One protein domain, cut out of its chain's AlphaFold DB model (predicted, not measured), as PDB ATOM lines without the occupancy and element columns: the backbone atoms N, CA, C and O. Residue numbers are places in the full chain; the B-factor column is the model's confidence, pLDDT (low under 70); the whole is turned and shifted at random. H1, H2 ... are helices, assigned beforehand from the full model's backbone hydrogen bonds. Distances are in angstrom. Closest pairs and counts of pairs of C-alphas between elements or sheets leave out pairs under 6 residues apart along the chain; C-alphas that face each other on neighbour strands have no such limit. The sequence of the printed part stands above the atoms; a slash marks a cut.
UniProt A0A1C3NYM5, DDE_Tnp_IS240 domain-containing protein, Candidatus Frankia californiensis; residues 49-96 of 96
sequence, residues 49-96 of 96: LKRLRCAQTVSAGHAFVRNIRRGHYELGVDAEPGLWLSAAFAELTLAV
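What this domain is: This is residues 49 to 96 of the 96 residues of the protein "DDE_Tnp_IS240 domain-containing protein" of Candidatus Frankia californiensis (UniProt A0A1C3NYM5). Two helices make an L: the long H1 meets the start of the shorter H2 near its own end, and a loop, residues 69 to 83, folds round at the corner. Residues 50 to 57, of which 52 to 57 belong to H1, stand free and stick out as an arm. The printed part has 48 residues with two named helices, H1 then H2, and no named strand; its class is all helix. It is loose, with a radius of gyration of the C-alphas of 12.4 A, and elongated, spanning 39 by 22 by 16 A.

How they stand to each other: Look first at H1, residues 52 to 68, then at H2, residues 84 to 95. They only just touch, with 3 pairs of C-alphas within 8 A, through residues 65 to 68 of H1 and 85 to 88 of H2 alone. The closest C-alphas, of Ile 68 and Leu 85, are 7.0 A apart. Their lines stand at a steep tilt of 67 degrees, opposite ways. In H1 and H2 every O i to N i+4 pair is within hydrogen-bond range.

Where its parts are: Find C-alpha 52 at (26.311, -24.409, 49.951); from there H1 runs 24.4 A to C-alpha 68. H2 runs 16.5 A from C-alpha 84 to C-alpha 95 at (2.963, -31.152, 36.076).

The domain as a whole: The C-alphas farthest apart, of Lys 50 and Asp 78, are 39.1 A apart. The link from H1 to H2 is long, 15 residues. The printed part has no cut, and no printed residue is under 70 in pLDDT.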
ATOM      1  N   LEU A  49      27.822 -16.465  46.974       71.75
ATOM      2  CA  LEU A  49      26.874 -17.474  47.469       71.75
ATOM      3  C   LEU A  49      27.407 -18.011  48.811       71.75
ATOM      4  O   LEU A  49      28.236 -18.912  48.848       71.75
ATOM      5  N   LYS A  50      26.990 -17.400  49.930       74.94
ATOM      6  CA  LYS A  50      27.555 -17.680  51.271       74.94
ATOM      7  C   LYS A  50      27.203 -19.059  51.846       74.94
ATOM      8  O   LYS A  50      27.756 -19.440  52.872       74.94
ATOM      9  N   ARG A  51      26.246 -19.778  51.256       83.69
ATOM     10  CA  ARG A  51      25.764 -21.074  51.748       83.69
ATOM     11  C   ARG A  51      25.783 -22.090  50.616       83.69
ATOM     12  O   ARG A  51      25.304 -21.783  49.526       83.69
ATOM     13  N   LEU A  52      26.244 -23.306  50.914       83.38
ATOM     14  CA  LEU A  52      26.311 -24.409  49.951       83.38
ATOM     15  C   LEU A  52      24.953 -24.676  49.285       83.38
ATOM     16  O   LEU A  52      24.885 -24.777  48.067       83.38
ATOM     17  N   ARG A  53      23.862 -24.662  50.062       85.62
ATOM     18  CA  ARG A  53      22.501 -24.835  49.527       85.62
ATOM     19  C   ARG A  53      22.133 -23.813  48.447       85.62
ATOM     20  O   ARG A  53      21.511 -24.169  47.460       85.62
ATOM     21  N   CYS A  54      22.563 -22.558  48.588       84.00
ATOM     22  CA  CYS A  54      22.298 -21.528  47.581       84.00
ATOM     23  C   CYS A  54      23.091 -21.799  46.296       84.00
ATOM     24  O   CYS A  54      22.560 -21.622  45.205       84.00
ATOM     25  N   ALA A  55      24.340 -22.259  46.421       81.81
ATOM     26  CA  ALA A  55      25.141 -22.683  45.275       81.81
ATOM     27  C   ALA A  55      24.520 -23.882  44.551       81.81
ATOM     28  O   ALA A  55      24.439 -23.869  43.325       81.81
ATOM     29  N   GLN A  56      24.023 -24.868  45.298       85.69
ATOM     30  CA  GLN A  56      23.337 -26.032  44.741       85.69
ATOM     31  C   GLN A  56      22.061 -25.633  43.992       85.69
ATOM     32  O   GLN A  56      21.930 -25.983  42.823       85.69
ATOM     33  N   THR A  57      21.170 -24.844  44.604       89.81
ATOM     34  CA  THR A  57      19.921 -24.398  43.958       89.81
ATOM     35  C   THR A  57      20.188 -23.632  42.663       89.81
ATOM     36  O   THR A  57      19.577 -23.923  41.638       89.81
ATOM     37  N   VAL A  58      21.131 -22.681  42.676       85.12
ATOM     38  CA  VAL A  58      21.468 -21.890  41.480       85.12
ATOM     39  C   VAL A  58      22.086 -22.767  40.388       85.12
ATOM     40  O   VAL A  58      21.722 -22.636  39.220       85.12
ATOM     41  N   SER A  59      22.989 -23.681  40.753       84.19
ATOM     42  CA  SER A  59      23.640 -24.578  39.787       84.19
ATOM     43  C   SER A  59      22.638 -25.545  39.156       84.19
ATOM     44  O   SER A  59      22.635 -25.700  37.936       84.19
ATOM     45  N   ALA A  60      21.743 -26.130  39.959       89.44
ATOM     46  CA  ALA A  60      20.687 -27.020  39.483       89.44
ATOM     47  C   ALA A  60      19.720 -26.296  38.533       89.44
ATOM     48  O   ALA A  60      19.465 -26.786  37.436       89.44
ATOM     49  N   GLY A  61      19.257 -25.093  38.895       90.81
ATOM     50  CA  GLY A  61      18.401 -24.283  38.022       90.81
ATOM     51  C   GLY A  61      19.083 -23.907  36.701       90.81
ATOM     52  O   GLY A  61      18.472 -23.985  35.637       90.81
ATOM     53  N   HIS A  62      20.377 -23.567  36.735       89.25
ATOM     54  CA  HIS A  62      21.130 -23.277  35.513       89.25
ATOM     55  C   HIS A  62      21.295 -24.513  34.616       89.25
ATOM     56  O   HIS A  62      21.115 -24.416  33.399       89.25
ATOM     57  N   ALA A  63      21.628 -25.672  35.195       89.19
ATOM     58  CA  ALA A  63      21.723 -26.932  34.461       89.19
ATOM     59  C   ALA A  63      20.375 -27.317  33.835       89.19
ATOM     60  O   ALA A  63      20.330 -27.682  32.663       89.19
ATOM     61  N   PHE A  64      19.277 -27.134  34.569       91.69
ATOM     62  CA  PHE A  64      17.922 -27.389  34.088       91.69
ATOM     63  C   PHE A  64      17.573 -26.552  32.847       91.69
ATOM     64  O   PHE A  64      17.252 -27.106  31.797       91.69
ATOM     65  N   VAL A  65      17.758 -25.227  32.904       91.06
ATOM     66  CA  VAL A  65      17.528 -24.325  31.755       91.06
ATOM     67  C   VAL A  65      18.419 -24.683  30.561       91.06
ATOM     68  O   VAL A  65      17.986 -24.619  29.407       91.06
ATOM     69  N   ARG A  66      19.679 -25.064  30.811       90.12
ATOM     70  CA  ARG A  66      20.601 -25.520  29.760       90.12
ATOM     71  C   ARG A  66      20.112 -26.812  29.105       90.12
ATOM     72  O   ARG A  66      20.234 -26.931  27.891       90.12
ATOM     73  N   ASN A  67      19.587 -27.745  29.889       91.56
ATOM     74  CA  ASN A  67      19.098 -29.029  29.407       91.56
ATOM     75  C   ASN A  67      17.799 -28.889  28.604       91.56
ATOM     76  O   ASN A  67      17.708 -29.506  27.547       91.56
ATOM     77  N   ILE A  68      16.872 -28.008  29.009       90.62
ATOM     78  CA  ILE A  68      15.690 -27.663  28.191       90.62
ATOM     79  C   ILE A  68      16.132 -27.138  26.823       90.62
ATOM     80  O   ILE A  68      15.750 -27.682  25.797       90.62
ATOM     81  N   ARG A  69      17.027 -26.141  26.790       87.31
ATOM     82  CA  ARG A  69      17.536 -25.566  25.528       87.31
ATOM     83  C   ARG A  69      18.288 -26.559  24.635       87.31
ATOM     84  O   ARG A  69      18.557 -26.245  23.482       87.31
ATOM     85  N   ARG A  70      18.709 -27.700  25.178       87.94
ATOM     86  CA  ARG A  70      19.381 -28.779  24.441       87.94
ATOM     87  C   ARG A  70      18.429 -29.911  24.049       87.94
ATOM     88  O   ARG A  70      18.898 -30.891  23.486       87.94
ATOM     89  N   GLY A  71      17.136 -29.793  24.358       89.25
ATOM     90  CA  GLY A  71      16.147 -30.835  24.094       89.25
ATOM     91  C   GLY A  71      16.346 -32.095  24.936       89.25
ATOM     92  O   GLY A  71      15.956 -33.176  24.521       89.25
ATOM     93  N   HIS A  72      16.977 -31.988  26.112       91.06
ATOM     94  CA  HIS A  72      17.143 -33.130  27.024       91.06
ATOM     95  C   HIS A  72      15.893 -33.419  27.871       91.06
ATOM     96  O   HIS A  72      15.918 -34.330  28.694       91.06
ATOM     97  N   TYR A  73      14.825 -32.641  27.689       90.12
ATOM     98  CA  TYR A  73      13.524 -32.848  28.309       90.12
ATOM     99  C   TYR A  73      12.432 -32.713  27.255       90.12
ATOM    100  O   TYR A  73      12.539 -31.870  26.363       90.12
ATOM    101  N   GLU A  74      11.362 -33.483  27.421       91.31
ATOM    102  CA  GLU A  74      10.114 -33.370  26.660       91.31
ATOM    103  C   GLU A  74       9.268 -32.199  27.190       91.31
ATOM    104  O   GLU A  74       8.115 -32.364  27.560       91.31
ATOM    105  N   LEU A  75       9.886 -31.020  27.314       91.81
ATOM    106  CA  LEU A  75       9.238 -29.795  27.775       91.81
ATOM    107  C   LEU A  75       9.354 -28.713  26.704       91.81
ATOM    108  O   LEU A  75      10.457 -28.439  26.220       91.81
ATOM    109  N   GLY A  76       8.235 -28.075  26.365       89.75
ATOM    110  CA  GLY A  76       8.141 -27.008  25.370       89.75
ATOM    111  C   GLY A  76       8.552 -27.440  23.962       89.75
ATOM    112  O   GLY A  76       8.924 -26.586  23.163       89.75
ATOM    113  N   VAL A  77       8.541 -28.746  23.677       87.81
ATOM    114  CA  VAL A  77       9.015 -29.336  22.411       87.81
ATOM    115  C   VAL A  77       8.196 -28.891  21.198       87.81
ATOM    116  O   VAL A  77       8.747 -28.793  20.106       87.81
ATOM    117  N   ASP A  78       6.922 -28.555  21.406       88.81
ATOM    118  CA  ASP A  78       6.013 -28.077  20.359       88.81
ATOM    119  C   ASP A  78       6.059 -26.551  20.173       88.81
ATOM    120  O   ASP A  78       5.350 -25.992  19.333       88.81
ATOM    121  N   ALA A  79       6.867 -25.845  20.969       88.31
ATOM    122  CA  ALA A  79       6.967 -24.397  20.908       88.31
ATOM    123  C   ALA A  79       8.085 -23.935  19.966       88.31
ATOM    124  O   ALA A  79       9.158 -24.531  19.877       88.31
ATOM    125  N   GLU A  80       7.865 -22.784  19.330       88.19
ATOM    126  CA  GLU A  80       8.892 -22.097  18.546       88.19
ATOM    127  C   GLU A  80      10.179 -21.878  19.374       88.19
ATOM    128  O   GLU A  80      10.090 -21.533  20.560       88.19
ATOM    129  N   PRO A  81      11.390 -21.967  18.783       82.75
ATOM    130  CA  PRO A  81      12.656 -21.888  19.523       82.75
ATOM    131  C   PRO A  81      12.810 -20.646  20.417       82.75
ATOM    132  O   PRO A  81      13.468 -20.701  21.459       82.75
ATOM    133  N   GLY A  82      12.196 -19.519  20.034       86.06
ATOM    134  CA  GLY A  82      12.187 -18.280  20.822       86.06
ATOM    135  C   GLY A  82      11.289 -18.322  22.067       86.06
ATOM    136  O   GLY A  82      11.530 -17.582  23.019       86.06
ATOM    137  N   LEU A  83      10.286 -19.201  22.080       89.62
ATOM    138  CA  LEU A  83       9.303 -19.373  23.156       89.62
ATOM    139  C   LEU A  83       9.515 -20.662  23.957       89.62
ATOM    140  O   LEU A  83       8.909 -20.817  25.016       89.62
ATOM    141  N   TRP A  84      10.414 -21.537  23.503       89.88
ATOM    142  CA  TRP A  84      10.672 -22.862  24.067       89.88
ATOM    143  C   TRP A  84      10.810 -22.861  25.594       89.88
ATOM    144  O   TRP A  84      10.118 -23.604  26.284       89.88
ATOM    145  N   LEU A  85      11.634 -21.973  26.162       92.56
ATOM    146  CA  LEU A  85      11.762 -21.895  27.623       92.56
ATOM    147  C   LEU A  85      10.460 -21.485  28.312       92.56
ATOM    148  O   LEU A  85      10.133 -22.039  29.354       92.56
ATOM    149  N   SER A  86       9.729 -20.521  27.756       94.56
ATOM    150  CA  SER A  86       8.470 -20.066  28.350       94.56
ATOM    151  C   SER A  86       7.429 -21.183  28.351       94.56
ATOM    152  O   SER A  86       6.766 -21.386  29.365       94.56
ATOM    153  N   ALA A  87       7.315 -21.919  27.243       94.81
ATOM    154  CA  ALA A  87       6.418 -23.064  27.126       94.81
ATOM    155  C   ALA A  87       6.811 -24.184  28.100       94.81
ATOM    156  O   ALA A  87       5.978 -24.635  28.879       94.81
ATOM    157  N   ALA A  88       8.100 -24.529  28.163       94.62
ATOM    158  CA  ALA A  88       8.617 -25.538  29.083       94.62
ATOM    159  C   ALA A  88       8.300 -25.231  30.561       94.62
ATOM    160  O   ALA A  88       7.959 -26.132  31.323       94.62
ATOM    161  N   PHE A  89       8.390 -23.964  30.986       94.62
ATOM    162  CA  PHE A  89       8.017 -23.569  32.352       94.62
ATOM    163  C   PHE A  89       6.500 -23.587  32.590       94.62
ATOM    164  O   PHE A  89       6.066 -23.925  33.694       94.62
ATOM    165  N   ALA A  90       5.692 -23.241  31.583       95.19
ATOM    166  CA  ALA A  90       4.236 -23.332  31.672       95.19
ATOM    167  C   ALA A  90       3.774 -24.794  31.801       95.19
ATOM    168  O   ALA A  90       2.994 -25.106  32.695       95.19
ATOM    169  N   GLU A  91       4.322 -25.695  30.983       94.94
ATOM    170  CA  GLU A  91       4.072 -27.139  31.069       94.94
ATOM    171  C   GLU A  91       4.494 -27.711  32.423       94.94
ATOM    172  O   GLU A  91       3.721 -28.421  33.063       94.94
ATOM    173  N   LEU A  92       5.682 -27.344  32.914       93.38
ATOM    174  CA  LEU A  92       6.158 -27.802  34.220       93.38
ATOM    175  C   LEU A  92       5.225 -27.378  35.363       93.38
ATOM    176  O   LEU A  92       5.045 -28.132  36.312       93.38
ATOM    177  N   THR A  93       4.625 -26.189  35.268       95.06
ATOM    178  CA  THR A  93       3.680 -25.673  36.272       95.06
ATOM    179  C   THR A  93       2.386 -26.491  36.318       95.06
ATOM    180  O   THR A  93       1.730 -26.532  37.349       95.06
ATOM    181  N   LEU A  94       2.009 -27.147  35.218       94.00
ATOM    182  CA  LEU A  94       0.857 -28.052  35.180       94.00
ATOM    183  C   LEU A  94       1.197 -29.464  35.679       94.00
ATOM    184  O   LEU A  94       0.291 -30.231  35.994       94.00
ATOM    185  N   ALA A  95       2.484 -29.816  35.731       88.25
ATOM    186  CA  ALA A  95       2.963 -31.152  36.076       88.25
ATOM    187  C   ALA A  95       3.324 -31.337  37.566       88.25
ATOM    188  O   ALA A  95       3.569 -32.471  37.982       88.25
ATOM    189  N   VAL A  96       3.391 -30.254  38.351       85.56
ATOM    190  CA  VAL A  96       3.792 -30.234  39.775       85.56
ATOM    191  C   VAL A  96       2.712 -29.571  40.613       85.56
ATOM    192  O   VAL A  96       2.398 -30.126  41.690       85.56
TER     193      VAL A  96